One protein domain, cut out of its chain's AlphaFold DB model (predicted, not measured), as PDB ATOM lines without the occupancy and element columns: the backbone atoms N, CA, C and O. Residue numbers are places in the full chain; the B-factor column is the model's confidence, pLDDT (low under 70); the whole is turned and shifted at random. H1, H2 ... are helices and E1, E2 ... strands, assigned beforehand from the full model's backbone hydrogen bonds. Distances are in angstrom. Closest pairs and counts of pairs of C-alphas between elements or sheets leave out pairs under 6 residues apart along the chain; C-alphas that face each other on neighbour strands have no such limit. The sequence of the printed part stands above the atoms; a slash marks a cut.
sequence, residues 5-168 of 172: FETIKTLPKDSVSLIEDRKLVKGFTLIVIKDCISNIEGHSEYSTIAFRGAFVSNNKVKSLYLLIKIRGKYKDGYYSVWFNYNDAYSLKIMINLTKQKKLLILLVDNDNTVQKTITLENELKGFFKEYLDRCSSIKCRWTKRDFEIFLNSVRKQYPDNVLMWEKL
ATOM      1  N   PHE A   5      65.975 117.266 131.663       81.50
ATOM      2  CA  PHE A   5      66.209 115.828 131.762       81.50
ATOM      3  C   PHE A   5      66.639 115.157 130.445       81.50
ATOM      4  O   PHE A   5      67.546 114.333 130.430       81.50
ATOM      5  N   GLU A   6      66.041 115.539 129.318       85.38
ATOM      6  CA  GLU A   6      66.434 115.035 128.000       85.38
ATOM      7  C   GLU A   6      67.828 115.543 127.602       85.38
ATOM      8  O   GLU A   6      68.604 114.804 127.007       85.38
ATOM      9  N   THR A   7      68.202 116.764 128.001       86.44
ATOM     10  CA  THR A   7      69.581 117.249 127.833       86.44
ATOM     11  C   THR A   7      70.552 116.446 128.700       86.44
ATOM     12  O   THR A   7      71.586 116.018 128.198       86.44
ATOM     13  N   ILE A   8      70.207 116.162 129.961       88.19
ATOM     14  CA  ILE A   8      71.029 115.356 130.883       88.19
ATOM     15  C   ILE A   8      71.306 113.952 130.319       88.19
ATOM     16  O   ILE A   8      72.439 113.464 130.397       88.19
ATOM     17  N   LYS A   9      70.307 113.322 129.686       89.88
ATOM     18  CA  LYS A   9      70.468 112.018 129.017       89.88
ATOM     19  C   LYS A   9      71.521 112.033 127.914       89.88
ATOM     20  O   LYS A   9      72.214 111.039 127.731       89.88
ATOM     21  N   THR A  10      71.660 113.152 127.203       91.19
ATOM     22  CA  THR A  10      72.661 113.300 126.132       91.19
ATOM     23  C   THR A  10      74.069 113.610 126.637       91.19
ATOM     24  O   THR A  10      75.012 113.562 125.851       91.19
ATOM     25  N   LEU A  11      74.236 113.925 127.927       91.31
ATOM     26  CA  LEU A  11      75.553 114.231 128.475       91.31
ATOM     27  C   LEU A  11      76.413 112.966 128.590       91.31
ATOM     28  O   LEU A  11      75.900 111.923 129.026       91.31
ATOM     29  N   PRO A  12      77.717 113.057 128.277       92.31
ATOM     30  CA  PRO A  12      78.659 111.972 128.510       92.31
ATOM     31  C   PRO A  12      78.699 111.564 129.985       92.31
ATOM     32  O   PRO A  12      78.517 112.396 130.876       92.31
ATOM     33  N   LYS A  13      78.970 110.283 130.235       91.88
ATOM     34  CA  LYS A  13      79.323 109.800 131.574       91.88
ATOM     35  C   LYS A  13      80.638 110.432 132.036       91.88
ATOM     36  O   LYS A  13      81.441 110.837 131.193       91.88
ATOM     37  N   ASP A  14      80.820 110.518 133.348       90.00
ATOM     38  CA  ASP A  14      82.043 111.003 134.008       90.00
ATOM     39  C   ASP A  14      82.479 112.396 133.510       90.00
ATOM     40  O   ASP A  14      83.636 112.649 133.164       90.00
ATOM     41  N   SER A  15      81.514 113.311 133.401       91.12
ATOM     42  CA  SER A  15      81.693 114.615 132.768       91.12
ATOM     43  C   SER A  15      81.062 115.764 133.547       91.12
ATOM     44  O   SER A  15      80.209 115.588 134.416       91.12
ATOM     45  N   VAL A  16      81.475 116.981 133.194       93.56
ATOM     46  CA  VAL A  16      80.808 118.217 133.600       93.56
ATOM     47  C   VAL A  16      80.294 118.952 132.373       93.56
ATOM     48  O   VAL A  16      80.923 118.955 131.315       93.56
ATOM     49  N   SER A  17      79.133 119.579 132.500       93.00
ATOM     50  CA  SER A  17      78.515 120.365 131.439       93.00
ATOM     51  C   SER A  17      77.834 121.602 131.997       93.00
ATOM     52  O   SER A  17      77.249 121.577 133.076       93.00
ATOM     53  N   LEU A  18      77.883 122.690 131.234       91.31
ATOM     54  CA  LEU A  18      77.134 123.904 131.530       91.31
ATOM     55  C   LEU A  18      75.882 123.940 130.662       91.31
ATOM     56  O   LEU A  18      75.965 123.936 129.429       91.31
ATOM     57  N   ILE A  19      74.721 123.961 131.309       88.94
ATOM     58  CA  ILE A  19      73.420 123.908 130.644       88.94
ATOM     59  C   ILE A  19      72.613 125.127 131.056       88.94
ATOM     60  O   ILE A  19      72.518 125.455 132.233       88.94
ATOM     61  N   GLU A  20      71.999 125.795 130.088       83.19
ATOM     62  CA  GLU A  20      70.962 126.773 130.392       83.19
ATOM     63  C   GLU A  20      69.628 126.063 130.603       83.19
ATOM     64  O   GLU A  20      69.096 125.454 129.670       83.19
ATOM     65  N   ASP A  21      69.037 126.205 131.787       69.62
ATOM     66  CA  ASP A  21      67.635 125.847 131.956       69.62
ATOM     67  C   ASP A  21      66.753 127.076 131.711       69.62
ATOM     68  O   ASP A  21      66.880 128.119 132.347       69.62
ATOM     69  N   ARG A  22      65.837 126.968 130.747       61.97
ATOM     70  CA  ARG A  22      64.869 128.030 130.441       61.97
ATOM     71  C   ARG A  22      63.578 127.923 131.258       61.97
ATOM     72  O   ARG A  22      62.779 128.856 131.200       61.97
ATOM     73  N   LYS A  23      63.348 126.808 131.961       54.31
ATOM     74  CA  LYS A  23      62.096 126.491 132.662       54.31
ATOM     75  C   LYS A  23      62.203 126.541 134.183       54.31
ATOM     76  O   LYS A  23      61.285 127.093 134.777       54.31
ATOM     77  N   LEU A  24      63.264 126.016 134.807       51.41
ATOM     78  CA  LEU A  24      63.390 126.069 136.276       51.41
ATOM     79  C   LEU A  24      63.683 127.490 136.773       51.41
ATOM     80  O   LEU A  24      63.035 127.960 137.700       51.41
ATOM     81  N   VAL A  25      64.609 128.201 136.120       54.91
ATOM     82  CA  VAL A  25      64.917 129.611 136.399       54.91
ATOM     83  C   VAL A  25      65.356 130.255 135.082       54.91
ATOM     84  O   VAL A  25      66.444 129.977 134.591       54.91
ATOM     85  N   LYS A  26      64.504 131.075 134.450       56.88
ATOM     86  CA  LYS A  26      64.810 131.693 133.142       56.88
ATOM     87  C   LYS A  26      66.198 132.352 133.148       56.88
ATOM     88  O   LYS A  26      66.420 133.314 133.877       56.88
ATOM     89  N   GLY A  27      67.091 131.877 132.277       65.25
ATOM     90  CA  GLY A  27      68.415 132.478 132.074       65.25
ATOM     91  C   GLY A  27      69.469 132.055 133.097       65.25
ATOM     92  O   GLY A  27      70.503 132.709 133.190       65.25
ATOM     93  N   PHE A  28      69.217 130.984 133.853       80.38
ATOM     94  CA  PHE A  28      70.188 130.414 134.777       80.38
ATOM     95  C   PHE A  28      70.998 129.309 134.093       80.38
ATOM     96  O   PHE A  28      70.456 128.349 133.540       80.38
ATOM     97  N   THR A  29      72.313 129.444 134.146       89.31
ATOM     98  CA  THR A  29      73.279 128.398 133.848       89.31
ATOM     99  C   THR A  29      73.415 127.489 135.064       89.31
ATOM    100  O   THR A  29      73.750 127.939 136.163       89.31
ATOM    101  N   LEU A  30      73.176 126.204 134.828       91.12
ATOM    102  CA  LEU A  30      73.418 125.087 135.726       91.12
ATOM    103  C   LEU A  30      74.767 124.455 135.393       91.12
ATOM    104  O   LEU A  30      75.093 124.256 134.220       91.12
ATOM    105  N   ILE A  31      75.513 124.087 136.426       93.50
ATOM    106  CA  ILE A  31      76.648 123.179 136.304       93.50
ATOM    107  C   ILE A  31      76.116 121.773 136.559       93.50
ATOM    108  O   ILE A  31      75.618 121.487 137.640       93.50
ATOM    109  N   VAL A  32      76.187 120.897 135.571       93.56
ATOM    110  CA  VAL A  32      75.751 119.507 135.700       93.56
ATOM    111  C   VAL A  32      76.984 118.629 135.743       93.56
ATOM    112  O   VAL A  32      77.771 118.643 134.800       93.56
ATOM    113  N   ILE A  33      77.152 117.889 136.832       93.38
ATOM    114  CA  ILE A  33      78.221 116.906 137.006       93.38
ATOM    115  C   ILE A  33      77.575 115.531 136.962       93.38
ATOM    116  O   ILE A  33      76.679 115.239 137.754       93.38
ATOM    117  N   LYS A  34      78.013 114.726 135.997       93.31
ATOM    118  CA  LYS A  34      77.521 113.379 135.747       93.31
ATOM    119  C   LYS A  34      78.641 112.391 136.013       93.31
ATOM    120  O   LYS A  34      79.621 112.398 135.280       93.31
ATOM    121  N   ASP A  35      78.515 111.599 137.065       90.56
ATOM    122  CA  ASP A  35      79.556 110.675 137.530       90.56
ATOM    123  C   ASP A  35      78.907 109.579 138.391       90.56
ATOM    124  O   ASP A  35      77.718 109.646 138.689       90.56
ATOM    125  N   CYS A  36      79.667 108.587 138.838       85.56
ATOM    126  CA  CYS A  36      79.253 107.649 139.877       85.56
ATOM    127  C   CYS A  36      79.168 108.374 141.232       85.56
ATOM    128  O   CYS A  36      80.080 108.289 142.062       85.56
ATOM    129  N   ILE A  37      78.073 109.105 141.462       79.56
ATOM    130  CA  ILE A  37      77.901 109.995 142.623       79.56
ATOM    131  C   ILE A  37      78.017 109.244 143.951       79.56
ATOM    132  O   ILE A  37      78.533 109.803 144.911       79.56
ATOM    133  N   SER A  38      77.655 107.961 144.003       73.25
ATOM    134  CA  SER A  38      77.859 107.095 145.176       73.25
ATOM    135  C   SER A  38      79.317 107.013 145.665       73.25
ATOM    136  O   SER A  38      79.557 106.777 146.848       73.25
ATOM    137  N   ASN A  39      80.302 107.256 144.793       69.44
ATOM    138  CA  ASN A  39      81.723 107.312 145.164       69.44
ATOM    139  C   ASN A  39      82.146 108.680 145.729       69.44
ATOM    140  O   ASN A  39      83.156 108.785 146.437       69.44
ATOM    141  N   ILE A  40      81.373 109.719 145.414       66.88
ATOM    142  CA  ILE A  40      81.612 111.120 145.769       66.88
ATOM    143  C   ILE A  40      80.828 111.473 147.041       66.88
ATOM    144  O   ILE A  40      81.334 112.144 147.935       66.88
ATOM    145  N   GLU A  41      79.609 110.973 147.198       61.25
ATOM    146  CA  GLU A  41      78.819 111.202 148.399       61.25
ATOM    147  C   GLU A  41      79.194 110.212 149.501       61.25
ATOM    148  O   GLU A  41      78.787 109.053 149.539       61.25
ATOM    149  N   GLY A  42      79.944 110.713 150.479       50.44
ATOM    150  CA  GLY A  42      79.735 110.247 151.842       50.44
ATOM    151  C   GLY A  42      78.413 110.803 152.329       50.44
ATOM    152  O   GLY A  42      78.109 111.953 152.036       50.44
ATOM    153  N   HIS A  43      77.654 110.011 153.085       48.22
ATOM    154  CA  HIS A  43      76.355 110.342 153.690       48.22
ATOM    155  C   HIS A  43      76.311 111.620 154.568       48.22
ATOM    156  O   HIS A  43      75.364 111.812 155.322       48.22
ATOM    157  N   SER A  44      77.319 112.491 154.529       50.75
ATOM    158  CA  SER A  44      77.299 113.791 155.184       50.75
ATOM    159  C   SER A  44      76.543 114.812 154.337       50.75
ATOM    160  O   SER A  44      76.820 114.987 153.150       50.75
ATOM    161  N   GLU A  45      75.670 115.571 154.985       54.19
ATOM    162  CA  GLU A  45      74.881 116.661 154.398       54.19
ATOM    163  C   GLU A  45      75.745 117.736 153.687       54.19
ATOM    164  O   GLU A  45      75.265 118.427 152.783       54.19
ATOM    165  N   TYR A  46      77.051 117.800 153.984       52.75
ATOM    166  CA  TYR A  46      77.990 118.836 153.542       52.75
ATOM    167  C   TYR A  46      79.010 118.344 152.501       52.75
ATOM    168  O   TYR A  46      80.192 118.151 152.793       52.75
ATOM    169  N   SER A  47      78.582 118.188 151.248       65.75
ATOM    170  CA  SER A  47      79.519 118.017 150.129       65.75
ATOM    171  C   SER A  47      80.361 119.295 150.005       65.75
ATOM    172  O   SER A  47      79.840 120.351 149.650       65.75
ATOM    173  N   THR A  48      81.655 119.231 150.332       80.69
ATOM    174  CA  THR A  48      82.546 120.389 150.170       80.69
ATOM    175  C   THR A  48      82.885 120.545 148.691       80.69
ATOM    176  O   THR A  48      83.492 119.650 148.099       80.69
ATOM    177  N   ILE A  49      82.493 121.675 148.105       88.38
ATOM    178  CA  ILE A  49      82.829 122.044 146.730       88.38
ATOM    179  C   ILE A  49      83.876 123.145 146.777       88.38
ATOM    180  O   ILE A  49      83.698 124.143 147.471       88.38
ATOM    181  N   ALA A  50      84.949 122.969 146.016       90.38
ATOM    182  CA  ALA A  50      85.962 123.989 145.815       90.38
ATOM    183  C   ALA A  50      86.116 124.283 144.324       90.38
ATOM    184  O   ALA A  50      86.029 123.386 143.485       90.38
ATOM    185  N   PHE A  51      86.389 125.542 144.008       91.69
ATOM    186  CA  PHE A  51      86.655 125.987 142.649       91.69
ATOM    187  C   PHE A  51      88.089 126.482 142.537       91.69
ATOM    188  O   PHE A  51      88.612 127.111 143.456       91.69
ATOM    189  N   ARG A  52      88.711 126.230 141.389       90.31
ATOM    190  CA  ARG A  52      89.939 126.905 140.954       90.31
ATOM    191  C   ARG A  52      89.740 127.368 139.530       90.31
ATOM    192  O   ARG A  52      89.095 126.677 138.756       90.31
ATOM    193  N   GLY A  53      90.292 128.509 139.165       89.44
ATOM    194  CA  GLY A  53      90.228 128.976 137.791       89.44
ATOM    195  C   GLY A  53      91.513 129.663 137.386       89.44
ATOM    196  O   GLY A  53      92.255 130.145 138.234       89.44
ATOM    197  N   ALA A  54      91.777 129.687 136.084       88.44
ATOM    198  CA  ALA A  54      92.868 130.474 135.530       88.44
ATOM    199  C   ALA A  54      92.552 130.991 134.130       88.44
ATOM    200  O   ALA A  54      91.771 130.409 133.372       88.44
ATOM    201  N   PHE A  55      93.238 132.074 133.782       88.69
ATOM    202  CA  PHE A  55      93.358 132.552 132.416       88.69
ATOM    203  C   PHE A  55      94.508 131.816 131.747       88.69
ATOM    204  O   PHE A  55      95.665 132.004 132.117       88.69
ATOM    205  N   VAL A  56      94.202 130.994 130.752       87.25
ATOM    206  CA  VAL A  56      95.219 130.235 130.029       87.25
ATOM    207  C   VAL A  56      95.320 130.788 128.619       87.25
ATOM    208  O   VAL A  56      94.336 130.843 127.880       87.25
ATOM    209  N   SER A  57      96.522 131.207 128.237       83.06
ATOM    210  CA  SER A  57      96.791 131.739 126.906       83.06
ATOM    211  C   SER A  57      97.900 130.968 126.213       83.06
ATOM    212  O   SER A  57      98.941 130.714 126.811       83.06
ATOM    213  N   ASN A  58      97.707 130.665 124.934       80.44
ATOM    214  CA  ASN A  58      98.764 130.171 124.058       80.44
ATOM    215  C   ASN A  58      98.656 130.877 122.706       80.44
ATOM    216  O   ASN A  58      97.649 130.730 122.005       80.44
ATOM    217  N   ASN A  59      99.698 131.630 122.345       73.69
ATOM    218  CA  ASN A  59      99.776 132.432 121.127       73.69
ATOM    219  C   ASN A  59      98.534 133.319 120.933       73.69
ATOM    220  O   ASN A  59      98.437 134.411 121.488       73.69
ATOM    221  N   LYS A  60      97.573 132.838 120.138       83.06
ATOM    222  CA  LYS A  60      96.361 133.563 119.745       83.06
ATOM    223  C   LYS A  60      95.140 133.223 120.598       83.06
ATOM    224  O   LYS A  60      94.212 134.024 120.631       83.06
ATOM    225  N   VAL A  61      95.114 132.068 121.268       87.81
ATOM    226  CA  VAL A  61      93.952 131.599 122.040       87.81
ATOM    227  C   VAL A  61      94.071 132.057 123.486       87.81
ATOM    228  O   VAL A  61      95.116 131.872 124.107       87.81
ATOM    229  N   LYS A  62      92.991 132.624 124.027       88.00
ATOM    230  CA  LYS A  62      92.866 132.980 125.446       88.00
ATOM    231  C   LYS A  62      91.617 132.329 126.009       88.00
ATOM    232  O   LYS A  62      90.510 132.752 125.698       88.00
ATOM    233  N   SER A  63      91.770 131.304 126.825       90.06
ATOM    234  CA  SER A  63      90.649 130.579 127.413       90.06
ATOM    235  C   SER A  63      90.553 130.861 128.902       90.06
ATOM    236  O   SER A  63      91.570 131.004 129.583       90.06
ATOM    237  N   LEU A  64      89.323 130.926 129.401       91.31
ATOM    238  CA  LEU A  64      89.072 130.769 130.821       91.31
ATOM    239  C   LEU A  64      88.949 129.286 131.120       91.31
ATOM    240  O   LEU A  64      88.245 128.555 130.420       91.31
ATOM    241  N   TYR A  65      89.589 128.873 132.194       90.88
ATOM    242  CA  TYR A  65      89.501 127.528 132.706       90.88
ATOM    243  C   TYR A  65      88.920 127.538 134.113       90.88
ATOM    244  O   TYR A  65      89.310 128.376 134.927       90.88
ATOM    245  N   LEU A  66      88.016 126.601 134.399       92.50
ATOM    246  CA  LEU A  66      87.438 126.383 135.720       92.50
ATOM    247  C   LEU A  66      87.553 124.906 136.100       92.50
ATOM    248  O   LEU A  66      87.005 124.042 135.419       92.50
ATOM    249  N   LEU A  67      88.216 124.635 137.215       93.44
ATOM    250  CA  LEU A  67      88.170 123.379 137.943       93.44
ATOM    251  C   LEU A  67      87.137 123.417 139.047       93.44
ATOM    252  O   LEU A  67      87.009 124.397 139.780       93.44
ATOM    253  N   ILE A  68      86.491 122.277 139.215       93.19
ATOM    254  CA  ILE A  68      85.543 122.003 140.275       93.19
ATOM    255  C   ILE A  68      86.026 120.740 140.967       93.19
ATOM    256  O   ILE A  68      86.109 119.677 140.350       93.19
ATOM    257  N   LYS A  69      86.343 120.872 142.248       91.94
ATOM    258  CA  LYS A  69      86.635 119.755 143.129       91.94
ATOM    259  C   LYS A  69      85.411 119.494 143.990       91.94
ATOM    260  O   LYS A  69      84.945 120.397 144.683       91.94
ATOM    261  N   ILE A  70      84.928 118.258 143.981       89.75
ATOM    262  CA  ILE A  70      83.920 117.787 144.931       89.75
ATOM    263  C   ILE A  70      84.594 116.792 145.857       89.75
ATOM    264  O   ILE A  70      85.142 115.787 145.402       89.75
ATOM    265  N   ARG A  71      84.571 117.086 147.157       84.75
ATOM    266  CA  ARG A  71      85.140 116.188 148.155       84.75
ATOM    267  C   ARG A  71      84.351 114.883 148.201       84.75
ATOM    268  O   ARG A  71      83.137 114.913 148.394       84.75
ATOM    269  N   GLY A  72      85.071 113.777 148.051       76.44
ATOM    270  CA  GLY A  72      84.527 112.429 148.067       76.44
ATOM    271  C   GLY A  72      84.612 111.743 149.425       76.44
ATOM    272  O   GLY A  72      85.434 112.123 150.260       76.44
ATOM    273  N   LYS A  73      83.839 110.666 149.632       70.19
ATOM    274  CA  LYS A  73      84.090 109.727 150.747       70.19
ATOM    275  C   LYS A  73      85.334 108.884 150.502       70.19
ATOM    276  O   LYS A  73      86.166 108.747 151.392       70.19
ATOM    277  N   TYR A  74      85.419 108.300 149.309       72.31
ATOM    278  CA  TYR A  74      86.510 107.401 148.929       72.31
ATOM    279  C   TYR A  74      87.491 108.074 147.975       72.31
ATOM    280  O   TYR A  74      88.694 107.838 148.059       72.31
ATOM    281  N   LYS A  75      86.987 108.926 147.076       77.50
ATOM    282  CA  LYS A  75      87.804 109.644 146.101       77.50
ATOM    283  C   LYS A  75      87.177 110.988 145.756       77.50
ATOM    284  O   LYS A  75      85.999 111.049 145.424       77.50
ATOM    285  N   ASP A  76      87.988 112.038 145.785       86.56
ATOM    286  CA  ASP A  76      87.586 113.363 145.318       86.56
ATOM    287  C   ASP A  76      87.314 113.356 143.803       86.56
ATOM    288  O   ASP A  76      88.093 112.811 143.016       86.56
ATOM    289  N   GLY A  77      86.217 113.996 143.399       89.12
ATOM    290  CA  GLY A  77      85.889 114.245 141.997       89.12
ATOM    291  C   GLY A  77      86.532 115.542 141.513       89.12
ATOM    292  O   GLY A  77      86.452 116.561 142.201       89.12
ATOM    293  N   TYR A  78      87.151 115.516 140.329       91.94
ATOM    294  CA  TYR A  78      87.783 116.683 139.707       91.94
ATOM    295  C   TYR A  78      87.262 116.875 138.289       91.94
ATOM    296  O   TYR A  78      87.491 116.046 137.405       91.94
ATOM    297  N   TYR A  79      86.614 118.009 138.058       93.19
ATOM    298  CA  TYR A  79      85.941 118.312 136.803       93.19
ATOM    299  C   TYR A  79      86.425 119.626 136.242       93.19
ATOM    300  O   TYR A  79      86.664 120.569 136.993       93.19
ATOM    301  N   SER A  80      86.522 119.705 134.922       92.69
ATOM    302  CA  SER A  80      87.015 120.896 134.260       92.69
ATOM    303  C   SER A  80      86.088 121.422 133.182       92.69
ATOM    304  O   SER A  80      85.529 120.674 132.381       92.69
ATOM    305  N   VAL A  81      85.967 122.746 133.143       93.38
ATOM    306  CA  VAL A  81      85.241 123.479 132.115       93.38
ATOM    307  C   VAL A  81      86.185 124.470 131.453       93.38
ATOM    308  O   VAL A  81      86.861 125.256 132.115       93.38
ATOM    309  N   TRP A  82      86.197 124.439 130.125       92.62
ATOM    310  CA  TRP A  82      86.948 125.363 129.289       92.62
ATOM    311  C   TRP A  82      85.984 126.293 128.571       92.62
ATOM    312  O   TRP A  82      85.052 125.832 127.909       92.62
ATOM    313  N   PHE A  83      86.224 127.594 128.663       92.81
ATOM    314  CA  PHE A  83      85.396 128.588 127.998       92.81
ATOM    315  C   PHE A  83      86.083 129.136 126.757       92.81
ATOM    316  O   PHE A  83      87.265 129.497 126.767       92.81
ATOM    317  N   ASN A  84      85.304 129.224 125.686       91.69
ATOM    318  CA  ASN A  84      85.729 129.779 124.417       91.69
ATOM    319  C   ASN A  84      84.974 131.085 124.172       91.69
ATOM    320  O   ASN A  84      83.812 131.063 123.782       91.69
ATOM    321  N   TYR A  85      85.642 132.223 124.355       90.56
ATOM    322  CA  TYR A  85      85.049 133.543 124.122       90.56
ATOM    323  C   TYR A  85      84.436 133.723 122.719       90.56
ATOM    324  O   TYR A  85      83.434 134.418 122.574       90.56
ATOM    325  N   ASN A  86      85.001 133.076 121.692       91.00
ATOM    326  CA  ASN A  86      84.507 133.180 120.313       91.00
ATOM    327  C   ASN A  86      83.364 132.204 119.995       91.00
ATOM    328  O   ASN A  86      82.821 132.242 118.893       91.00
ATOM    329  N   ASP A  87      83.000 131.324 120.931       91.44
ATOM    330  CA  ASP A  87      81.821 130.474 120.813       91.44
ATOM    331  C   ASP A  87      80.603 131.177 121.424       91.44
ATOM    332  O   ASP A  87      80.595 131.543 122.600       91.44
ATOM    333  N   ALA A  88      79.547 131.356 120.627       90.38
ATOM    334  CA  ALA A  88      78.369 132.117 121.041       90.38
ATOM    335  C   ALA A  88      77.641 131.483 122.240       90.38
ATOM    336  O   ALA A  88      77.100 132.201 123.084       90.38
ATOM    337  N   TYR A  89      77.630 130.149 122.331       89.38
ATOM    338  CA  TYR A  89      76.999 129.440 123.441       89.38
ATOM    339  C   TYR A  89      77.802 129.610 124.736       89.38
ATOM    340  O   TYR A  89      77.243 129.997 125.764       89.38
ATOM    341  N   SER A  90      79.120 129.415 124.674       90.69
ATOM    342  CA  SER A  90      80.041 129.634 125.792       90.69
ATOM    343  C   SER A  90      80.005 131.086 126.277       90.69
ATOM    344  O   SER A  90      79.884 131.326 127.479       90.69
ATOM    345  N   LEU A  91      80.014 132.059 125.359       90.69
ATOM    346  CA  LEU A  91      79.896 133.483 125.684       90.69
ATOM    347  C   LEU A  91      78.597 133.792 126.424       90.69
ATOM    348  O   LEU A  91      78.606 134.463 127.457       90.69
ATOM    349  N   LYS A  92      77.476 133.267 125.925       90.56
ATOM    350  CA  LYS A  92      76.172 133.440 126.563       90.56
ATOM    351  C   LYS A  92      76.158 132.880 127.986       90.56
ATOM    352  O   LYS A  92      75.717 133.566 128.907       90.56
ATOM    353  N   ILE A  93      76.687 131.672 128.170       91.25
ATOM    354  CA  ILE A  93      76.826 131.044 129.486       91.25
ATOM    355  C   ILE A  93      77.648 131.919 130.435       91.25
ATOM    356  O   ILE A  93      77.210 132.178 131.554       91.25
ATOM    357  N   MET A  94      78.809 132.410 130.000       91.25
ATOM    358  CA  MET A  94      79.654 133.264 130.841       91.25
ATOM    359  C   MET A  94      78.927 134.539 131.254       91.25
ATOM    360  O   MET A  94      78.938 134.902 132.428       91.25
ATOM    361  N   ILE A  95      78.227 135.188 130.320       91.56
ATOM    362  CA  ILE A  95      77.426 136.380 130.617       91.56
ATOM    363  C   ILE A  95      76.357 136.071 131.672       91.56
ATOM    364  O   ILE A  95      76.173 136.867 132.593       91.56
ATOM    365  N   ASN A  96      75.669 134.932 131.591       91.44
ATOM    366  CA  ASN A  96      74.695 134.554 132.619       91.44
ATOM    367  C   ASN A  96      75.372 134.338 133.978       91.44
ATOM    368  O   ASN A  96      74.922 134.894 134.981       91.44
ATOM    369  N   LEU A  97      76.502 133.625 134.004       92.44
ATOM    370  CA  LEU A  97      77.276 133.386 135.223       92.44
ATOM    371  C   LEU A  97      77.751 134.691 135.881       92.44
ATOM    372  O   LEU A  97      77.756 134.770 137.103       92.44
ATOM    373  N   THR A  98      78.055 135.756 135.129       93.31
ATOM    374  CA  THR A  98      78.373 137.071 135.739       93.31
ATOM    375  C   THR A  98      77.178 137.729 136.439       93.31
ATOM    376  O   THR A  98      77.352 138.500 137.384       93.31
ATOM    377  N   LYS A  99      75.951 137.435 135.996       91.00
ATOM    378  CA  LYS A  99      74.713 138.059 136.491       91.00
ATOM    379  C   LYS A  99      74.076 137.266 137.633       91.00
ATOM    380  O   LYS A  99      73.435 137.841 138.514       91.00
ATOM    381  N   GLN A 100      74.252 135.948 137.646       90.75
ATOM    382  CA  GLN A 100      73.627 135.043 138.608       90.75
ATOM    383  C   GLN A 100      74.175 135.213 140.020       90.75
ATOM    384  O   GLN A 100      75.352 134.968 140.246       90.75
ATOM    385  N   LYS A 101      73.324 135.549 141.001       91.88
ATOM    386  CA  LYS A 101      73.714 135.612 142.426       91.88
ATOM    387  C   LYS A 101      74.188 134.281 142.998       91.88
ATOM    388  O   LYS A 101      75.100 134.286 143.807       91.88
ATOM    389  N   LYS A 102      73.618 133.174 142.532       91.44
ATOM    390  CA  LYS A 102      73.937 131.830 143.008       91.44
ATOM    391  C   LYS A 102      74.512 130.968 141.887       91.44
ATOM    392  O   LYS A 102      74.155 131.151 140.723       91.44
ATOM    393  N   LEU A 103      75.359 130.013 142.249       90.94
ATOM    394  CA  LEU A 103      75.722 128.883 141.400       90.94
ATOM    395  C   LEU A 103      74.840 127.695 141.773       90.94
ATOM    396  O   LEU A 103      74.652 127.411 142.955       90.94
ATOM    397  N   LEU A 104      74.300 127.021 140.762       90.50
ATOM    398  CA  LEU A 104      73.522 125.798 140.923       90.50
ATOM    399  C   LEU A 104      74.298 124.643 140.306       90.50
ATOM    400  O   LEU A 104      74.624 124.683 139.117       90.50
ATOM    401  N   ILE A 105      74.580 123.632 141.120       91.25
ATOM    402  CA  ILE A 105      75.277 122.418 140.716       91.25
ATOM    403  C   ILE A 105      74.318 121.245 140.860       91.25
ATOM    404  O   ILE A 105      73.827 120.978 141.953       91.25
ATOM    405  N   LEU A 106      74.046 120.550 139.761       91.00
ATOM    406  CA  LEU A 106      73.273 119.315 139.751       91.00
ATOM    407  C   LEU A 106      74.246 118.144 139.705       91.00
ATOM    408  O   LEU A 106      75.013 118.015 138.750       91.00
ATOM    409  N   LEU A 107      74.187 117.297 140.726       90.88
ATOM    410  CA  LEU A 107      74.875 116.015 140.762       90.88
ATOM    411  C   LEU A 107      73.932 114.953 140.214       90.88
ATOM    412  O   LEU A 107      72.827 114.753 140.730       90.88
ATOM    413  N   VAL A 108      74.362 114.305 139.143       91.50
ATOM    414  CA  VAL A 108      73.586 113.312 138.411       91.50
ATOM    415  C   VAL A 108      74.405 112.036 138.340       91.50
ATOM    416  O   VAL A 108      75.593 112.080 138.031       91.50
ATOM    417  N   ASP A 109      73.780 110.900 138.607       91.44
ATOM    418  CA  ASP A 109      74.435 109.616 138.402       91.44
ATOM    419  C   ASP A 109      74.536 109.286 136.900       91.44
ATOM    420  O   ASP A 109      73.822 109.826 136.043       91.44
ATOM    421  N   ASN A 110      75.436 108.379 136.548       91.56
ATOM    422  CA  ASN A 110      75.662 107.910 135.186       91.56
ATOM    423  C   ASN A 110      74.431 107.219 134.566       91.56
ATOM    424  O   ASN A 110      74.358 107.095 133.338       91.56
ATOM    425  N   ASP A 111      73.458 106.810 135.383       91.19
ATOM    426  CA  ASP A 111      72.143 106.307 134.966       91.19
ATOM    427  C   ASP A 111      71.102 107.417 134.680       91.19
ATOM    428  O   ASP A 111      69.982 107.129 134.256       91.19
ATOM    429  N   ASN A 112      71.507 108.689 134.793       89.94
ATOM    430  CA  ASN A 112      70.709 109.913 134.633       89.94
ATOM    431  C   ASN A 112      69.805 110.279 135.818       89.94
ATOM    432  O   ASN A 112      69.002 111.211 135.698       89.94
ATOM    433  N   THR A 113      69.931 109.606 136.958       89.31
ATOM    434  CA  THR A 113      69.204 109.960 138.179       89.31
ATOM    435  C   THR A 113      69.821 111.201 138.817       89.31
ATOM    436  O   THR A 113      71.018 111.244 139.091       89.31
ATOM    437  N   VAL A 114      69.013 112.235 139.066       87.88
ATOM    438  CA  VAL A 114      69.465 113.419 139.813       87.88
ATOM    439  C   VAL A 114      69.551 113.046 141.288       87.88
ATOM    440  O   VAL A 114      68.529 112.753 141.902       87.88
ATOM    441  N   GLN A 115      70.757 113.078 141.846       87.69
ATOM    442  CA  GLN A 115      71.010 112.709 143.240       87.69
ATOM    443  C   GLN A 115      70.874 113.919 144.161       87.69
ATOM    444  O   GLN A 115      70.183 113.874 145.177       87.69
ATOM    445  N   LYS A 116      71.495 115.043 143.781       85.12
ATOM    446  CA  LYS A 116      71.549 116.241 144.624       85.12
ATOM    447  C   LYS A 116      71.594 117.517 143.798       85.12
ATOM    448  O   LYS A 116      72.193 117.568 142.727       85.12
ATOM    449  N   THR A 117      70.983 118.572 144.327       87.25
ATOM    450  CA  THR A 117      71.155 119.943 143.831       87.25
ATOM    451  C   THR A 117      71.830 120.770 144.913       87.25
ATOM    452  O   THR A 117      71.350 120.829 146.042       87.25
ATOM    453  N   ILE A 118      72.942 121.409 144.570       87.31
ATOM    454  CA  ILE A 118      73.739 122.226 145.482       87.31
ATOM    455  C   ILE A 118      73.655 123.678 145.026       87.31
ATOM    456  O   ILE A 118      73.844 123.985 143.850       87.31
ATOM    457  N   THR A 119      73.359 124.570 145.970       88.88
ATOM    458  CA  THR A 119      73.259 126.012 145.729       88.88
ATOM    459  C   THR A 119      74.337 126.733 146.522       88.88
ATOM    460  O   THR A 119      74.375 126.614 147.743       88.88
ATOM    461  N   LEU A 120      75.181 127.507 145.843       90.12
ATOM    462  CA  LEU A 120      76.270 128.282 146.447       90.12
ATOM    463  C   LEU A 120      76.120 129.765 146.109       90.12
ATOM    464  O   LEU A 120      75.525 130.105 145.084       90.12
ATOM    465  N   GLU A 121      76.663 130.657 146.939       93.12
ATOM    466  CA  GLU A 121      76.893 132.040 146.502       93.12
ATOM    467  C   GLU A 121      77.866 132.054 145.324       93.12
ATOM    468  O   GLU A 121      78.825 131.285 145.268       93.12
ATOM    469  N   ASN A 122      77.595 132.906 144.339       92.94
ATOM    470  CA  ASN A 122      78.450 133.010 143.169       92.94
ATOM    471  C   ASN A 122      79.566 134.027 143.409       92.94
ATOM    472  O   ASN A 122      79.476 135.186 142.998       92.94
ATOM    473  N   GLU A 123      80.625 133.564 144.056       92.62
ATOM    474  CA  GLU A 123      81.854 134.334 144.268       92.62
ATOM    475  C   GLU A 123      82.701 134.434 142.985       92.62
ATOM    476  O   GLU A 123      83.508 135.347 142.831       92.62
ATOM    477  N   LEU A 124      82.446 133.571 141.993       92.31
ATOM    478  CA  LEU A 124      83.157 133.544 140.708       92.31
ATOM    479  C   LEU A 124      82.700 134.630 139.719       92.31
ATOM    480  O   LEU A 124      83.269 134.758 138.635       92.31
ATOM    481  N   LYS A 125      81.683 135.437 140.048       93.12
ATOM    482  CA  LYS A 125      81.190 136.508 139.159       93.12
ATOM    483  C   LYS A 125      82.291 137.450 138.694       93.12
ATOM    484  O   LYS A 125      82.333 137.787 137.513       93.12
ATOM    485  N   GLY A 126      83.132 137.897 139.633       92.50
ATOM    486  CA  GLY A 126      84.242 138.807 139.349       92.50
ATOM    487  C   GLY A 126      85.220 138.174 138.369       92.50
ATOM    488  O   GLY A 126      85.542 138.779 137.352       92.50
ATOM    489  N   PHE A 127      85.554 136.906 138.608       92.12
ATOM    490  CA  PHE A 127      86.435 136.109 137.762       92.12
ATOM    491  C   PHE A 127      85.911 135.962 136.320       92.12
ATOM    492  O   PHE A 127      86.635 136.215 135.357       92.12
ATOM    493  N   PHE A 128      84.624 135.637 136.140       93.88
ATOM    494  CA  PHE A 128      84.014 135.582 134.804       93.88
ATOM    495  C   PHE A 128      83.958 136.955 134.127       93.88
ATOM    496  O   PHE A 128      84.187 137.056 132.922       93.88
ATOM    497  N   LYS A 129      83.647 138.015 134.881       94.75
ATOM    498  CA  LYS A 129      83.567 139.378 134.342       94.75
ATOM    499  C   LYS A 129      84.933 139.842 133.843       94.75
ATOM    500  O   LYS A 129      85.040 140.310 132.715       94.75
ATOM    501  N   GLU A 130      85.972 139.623 134.640       93.31
ATOM    502  CA  GLU A 130      87.344 139.957 134.277       93.31
ATOM    503  C   GLU A 130      87.785 139.252 132.986       93.31
ATOM    504  O   GLU A 130      88.415 139.871 132.127       93.31
ATOM    505  N   TYR A 131      87.405 137.985 132.788       91.81
ATOM    506  CA  TYR A 131      87.667 137.288 131.527       91.81
ATOM    507  C   TYR A 131      87.061 138.000 130.316       91.81
ATOM    508  O   TYR A 131      87.744 138.217 129.311       91.81
ATOM    509  N   LEU A 132      85.779 138.358 130.409       91.69
ATOM    510  CA  LEU A 132      85.054 139.025 129.330       91.69
ATOM    511  C   LEU A 132      85.678 140.390 129.011       91.69
ATOM    512  O   LEU A 132      85.854 140.729 127.836       91.69
ATOM    513  N   ASP A 133      86.084 141.139 130.034       91.06
ATOM    514  CA  ASP A 133      86.739 142.443 129.888       91.06
ATOM    515  C   ASP A 133      88.128 142.303 129.220       91.06
ATOM    516  O   ASP A 133      88.462 143.023 128.269       91.06
ATOM    517  N   ARG A 134      88.925 141.301 129.619       88.19
ATOM    518  CA  ARG A 134      90.231 140.987 128.999       88.19
ATOM    519  C   ARG A 134      90.103 140.549 127.534       88.19
ATOM    520  O   ARG A 134      90.937 140.908 126.703       88.19
ATOM    521  N   CYS A 135      89.087 139.759 127.193       87.62
ATOM    522  CA  CYS A 135      88.887 139.281 125.821       87.62
ATOM    523  C   CYS A 135      88.323 140.360 124.887       87.62
ATOM    524  O   CYS A 135      88.738 140.443 123.726       87.62
ATOM    525  N   SER A 136      87.410 141.198 125.383       85.62
ATOM    526  CA  SER A 136      86.801 142.278 124.599       85.62
ATOM    527  C   SER A 136      87.796 143.395 124.259       85.62
ATOM    528  O   SER A 136      87.838 143.841 123.111       85.62
ATOM    529  N   SER A 137      88.658 143.781 125.206       78.06
ATOM    530  CA  SER A 137      89.654 144.853 125.029       78.06
ATOM    531  C   SER A 137      90.707 144.564 123.952       78.06
ATOM    532  O   SER A 137      91.185 145.483 123.292       78.06
ATOM    533  N   ILE A 138      91.045 143.293 123.716       72.56
ATOM    534  CA  ILE A 138      92.173 142.900 122.850       72.56
ATOM    535  C   ILE A 138      91.702 142.476 121.441       72.56
ATOM    536  O   ILE A 138      92.510 142.080 120.604       72.56
ATOM    537  N   LYS A 139      90.395 142.574 121.137       68.62
ATOM    538  CA  LYS A 139      89.789 142.081 119.875       68.62
ATOM    539  C   LYS A 139      90.245 140.656 119.539       68.62
ATOM    540  O   LYS A 139      90.602 140.345 118.401       68.62
ATOM    541  N   CYS A 140      90.253 139.785 120.544       68.50
ATOM    542  CA  CYS A 140      90.667 138.402 120.389       68.50
ATOM    543  C   CYS A 140      89.849 137.691 119.299       68.50
ATOM    544  O   CYS A 140      88.629 137.607 119.396       68.50
ATOM    545  N   ARG A 141      90.515 137.157 118.268       81.44
ATOM    546  CA  ARG A 141      89.886 136.337 117.223       81.44
ATOM    547  C   ARG A 141      90.716 135.082 116.986       81.44
ATOM    548  O   ARG A 141      91.857 135.161 116.541       81.44
ATOM    549  N   TRP A 142      90.125 133.934 117.281       89.50
ATOM    550  CA  TRP A 142      90.649 132.605 116.983       89.50
ATOM    551  C   TRP A 142      89.505 131.726 116.493       89.50
ATOM    552  O   TRP A 142      88.344 131.925 116.861       89.50
ATOM    553  N   THR A 143      89.826 130.759 115.646       90.19
ATOM    554  CA  THR A 143      88.851 129.817 115.101       90.19
ATOM    555  C   THR A 143      88.548 128.699 116.098       90.19
ATOM    556  O   THR A 143      89.288 128.467 117.057       90.19
ATOM    557  N   LYS A 144      87.478 127.938 115.848       90.50
ATOM    558  CA  LYS A 144      87.189 126.712 116.607       90.50
ATOM    559  C   LYS A 144      88.365 125.723 116.565       90.50
ATOM    560  O   LYS A 144      88.712 125.146 117.588       90.50
ATOM    561  N   ARG A 145      89.022 125.596 115.406       92.31
ATOM    562  CA  ARG A 145      90.186 124.721 115.219       92.31
ATOM    563  C   ARG A 145      91.379 125.156 116.069       92.31
ATOM    564  O   ARG A 145      92.030 124.308 116.670       92.31
ATOM    565  N   ASP A 146      91.649 126.460 116.156       92.69
ATOM    566  CA  ASP A 146      92.717 126.985 117.019       92.69
ATOM    567  C   ASP A 146      92.466 126.618 118.487       92.69
ATOM    568  O   ASP A 146      93.381 126.203 119.196       92.69
ATOM    569  N   PHE A 147      91.207 126.719 118.926       93.00
ATOM    570  CA  PHE A 147      90.797 126.345 120.276       93.00
ATOM    571  C   PHE A 147      90.962 124.839 120.542       93.00
ATOM    572  O   PHE A 147      91.468 124.456 121.592       93.00
ATOM    573  N   GLU A 148      90.604 123.976 119.591       92.94
ATOM    574  CA  GLU A 148      90.797 122.522 119.707       92.94
ATOM    575  C   GLU A 148      92.282 122.135 119.778       92.94
ATOM    576  O   GLU A 148      92.673 121.321 120.618       92.94
ATOM    577  N   ILE A 149      93.131 122.749 118.946       93.00
ATOM    578  CA  ILE A 149      94.591 122.562 118.996       93.00
ATOM    579  C   ILE A 149      95.132 123.008 120.357       93.00
ATOM    580  O   ILE A 149      95.919 122.286 120.973       93.00
ATOM    581  N   PHE A 150      94.680 124.164 120.846       92.12
ATOM    582  CA  PHE A 150      95.025 124.666 122.170       92.12
ATOM    583  C   PHE A 150      94.642 123.665 123.269       92.12
ATOM    584  O   PHE A 150      95.514 123.256 124.034       92.12
ATOM    585  N   LEU A 151      93.393 123.193 123.311       91.31
ATOM    586  CA  LEU A 151      92.952 122.216 124.311       91.31
ATOM    587  C   LEU A 151      93.763 120.919 124.253       91.31
ATOM    588  O   LEU A 151      94.149 120.389 125.292       91.31
ATOM    589  N   ASN A 152      94.072 120.426 123.053       91.00
ATOM    590  CA  ASN A 152      94.913 119.243 122.889       91.00
ATOM    591  C   ASN A 152      96.338 119.474 123.406       91.00
ATOM    592  O   ASN A 152      96.923 118.567 123.994       91.00
ATOM    593  N   SER A 153      96.898 120.674 123.223       89.81
ATOM    594  CA  SER A 153      98.214 121.018 123.773       89.81
ATOM    595  C   SER A 153      98.210 121.035 125.302       89.81
ATOM    596  O   SER A 153      99.112 120.465 125.913       89.81
ATOM    597  N   VAL A 154      97.160 121.588 125.919       87.62
ATOM    598  CA  VAL A 154      97.015 121.606 127.380       87.62
ATOM    599  C   VAL A 154      96.848 120.190 127.921       87.62
ATOM    600  O   VAL A 154      97.555 119.816 128.846       87.62
ATOM    601  N   ARG A 155      95.982 119.369 127.317       86.81
ATOM    602  CA  ARG A 155      95.757 117.975 127.744       86.81
ATOM    603  C   ARG A 155      97.008 117.104 127.650       86.81
ATOM    604  O   ARG A 155      97.153 116.168 128.418       86.81
ATOM    605  N   LYS A 156      97.925 117.399 126.723       87.44
ATOM    606  CA  LYS A 156      99.223 116.708 126.662       87.44
ATOM    607  C   LYS A 156     100.133 117.072 127.836       87.44
ATOM    608  O   LYS A 156     100.896 116.224 128.278       87.44
ATOM    609  N   GLN A 157     100.071 118.315 128.312       86.62
ATOM    610  CA  GLN A 157     100.857 118.785 129.460       86.62
ATOM    611  C   GLN A 157     100.225 118.374 130.796       86.62
ATOM    612  O   GLN A 157     100.937 118.050 131.741       86.62
ATOM    613  N   TYR A 158      98.893 118.359 130.851       87.25
ATOM    614  CA  TYR A 158      98.087 118.019 132.019       87.25
ATOM    615  C   TYR A 158      97.096 116.908 131.629       87.25
ATOM    616  O   TYR A 158      95.952 117.207 131.274       87.25
ATOM    617  N   PRO A 159      97.538 115.636 131.624       85.62
ATOM    618  CA  PRO A 159      96.728 114.493 131.188       85.62
ATOM    619  C   PRO A 159      95.443 114.279 131.991       85.62
ATOM    620  O   PRO A 159      94.495 113.699 131.461       85.62
ATOM    621  N   ASP A 160      95.377 114.759 133.232       88.75
ATOM    622  CA  ASP A 160      94.190 114.638 134.068       88.75
ATOM    623  C   ASP A 160      93.921 115.895 134.916       88.75
ATOM    624  O   ASP A 160      94.781 116.759 135.120       88.75
ATOM    625  N   ASN A 161      92.678 116.000 135.402       90.31
ATOM    626  CA  ASN A 161      92.214 117.145 136.187       90.31
ATOM    627  C   ASN A 161      92.832 117.203 137.597       90.31
ATOM    628  O   ASN A 161      92.810 118.275 138.199       90.31
ATOM    629  N   VAL A 162      93.358 116.094 138.133       91.19
ATOM    630  CA  VAL A 162      94.008 116.062 139.456       91.19
ATOM    631  C   VAL A 162      95.354 116.763 139.361       91.19
ATOM    632  O   VAL A 162      95.608 117.718 140.091       91.19
ATOM    633  N   LEU A 163      96.176 116.370 138.391       89.31
ATOM    634  CA  LEU A 163      97.454 117.014 138.128       89.31
ATOM    635  C   LEU A 163      97.258 118.491 137.785       89.31
ATOM    636  O   LEU A 163      97.999 119.348 138.260       89.31
ATOM    637  N   MET A 164      96.233 118.808 136.992       88.31
ATOM    638  CA  MET A 164      95.912 120.197 136.677       88.31
ATOM    639  C   MET A 164      95.519 120.990 137.930       88.31
ATOM    640  O   MET A 164      95.970 122.121 138.096       88.31
ATOM    641  N   TRP A 165      94.740 120.395 138.840       89.94
ATOM    642  CA  TRP A 165      94.412 120.996 140.134       89.94
ATOM    643  C   TRP A 165      95.661 121.296 140.956       89.94
ATOM    644  O   TRP A 165      95.777 122.399 141.479       89.94
ATOM    645  N   GLU A 166      96.591 120.352 141.056       88.31
ATOM    646  CA  GLU A 166      97.829 120.500 141.831       88.31
ATOM    647  C   GLU A 166      98.785 121.542 141.245       88.31
ATOM    648  O   GLU A 166      99.435 122.264 141.998       88.31
ATOM    649  N   LYS A 167      98.870 121.626 139.913       84.50
ATOM    650  CA  LYS A 167      99.819 122.493 139.196       84.50
ATOM    651  C   LYS A 167      99.309 123.903 138.922       84.50
ATOM    652  O   LYS A 167     100.096 124.759 138.531       84.50
ATOM    653  N   LEU A 168      98.017 124.154 139.104       75.50
ATOM    654  CA  LEU A 168      97.464 125.500 139.026       75.50
ATOM    655  C   LEU A 168      97.941 126.332 140.220       75.50
ATOM    656  O   LEU A 168      97.334 126.314 141.291       75.50
TER     657      LEU A 168
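AT A GLANCE: This is residues 5 to 168 of the 172 residues of an uncharacterized protein of Clostridium argentinense CDC 2741 (UniProt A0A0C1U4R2). Two strongly twisted sheets, E1 E2 E6 E7 and E3 E4 E5, make a sandwich, only partly face to face, with their strands crossed at 67 degrees. H5 and H6 cover one face of the three-stranded sheet and H4 the other; H3 packs on E1, E2 and H4. The printed part has 164 residues with six named helices and seven named strands, in the order H1 E1 E2 H2 E3 E4 E5 H3 E6 E7 H4 H5 H6. The class is mixed, helices and strands; the first sheet, in that order, is mixed, the second all antiparallel. The whole is compact, with a radius of gyration of the C-alphas of 15.9 A, spanning 47 by 37 by 28 A.

HOW THE PARTS SIT: Start at H1, residues 5 to 10, then find the hairpin of E1, residues 15 to 21, and E2, residues 28 to 35, with N 17 and O 32 2.8 A apart, within hydrogen-bond range. E2 is parallel to E6, residues 102 to 109 (N 33 and O 106, 2.9 A), which forms a hairpin with E7, residues 114 to 121 (N 105 and O 118, 2.8 A). H1 is on this sheet; its closest C-alpha pair to E2 is Ile 8 and Val 32, 7.9 A. H2, residues 37 to 40, only grazes it. Next comes a meander, each strand the antiparallel neighbour of the one before: E3, residues 49 to 58, E4, residues 61 to 70, and E5, residues 77 to 83, with N 54 and O 65 3.0 A and N 68 and O 79 2.8 A apart. Across the sandwich, the closest C-alphas of E1 and E5 are Val 16 and Tyr 79, 6.1 A. H3, residues 88 to 99, runs across E1 at 74 degrees on the local plane, making two layers, helix on sheet. Its residues 94 to 99 touch H4, residues 125 to 137, closest at the C-alphas of Thr 98 and Lys 125, 4.5 A. H4 runs along E4; H5, residues 144 to 157, and H6, residues 161 to 167, are on the opposite face, making three layers, helices on both faces. Every O i to N i+4 pair is within range in H1, H3, H4, H5 and H6; H2 is too short for one.

IN THESE COORDINATES: Find C-alpha 5, where H1 begins, at (66.209, 115.828, 131.762). E3 runs 28.9 A, E4 28.6 A and H5 20.4 A; H6 ends at C-alpha 167, (99.819, 122.493, 139.196).

THE WHOLE: The farthest C-alphas, His 43 and Lys 139, are 48.3 A apart. The printed part has no cut and no long link. Mean pLDDT of the printed part is 85.7; residues 21 to 27, 39 to 47 and 139 to 140 are under 70.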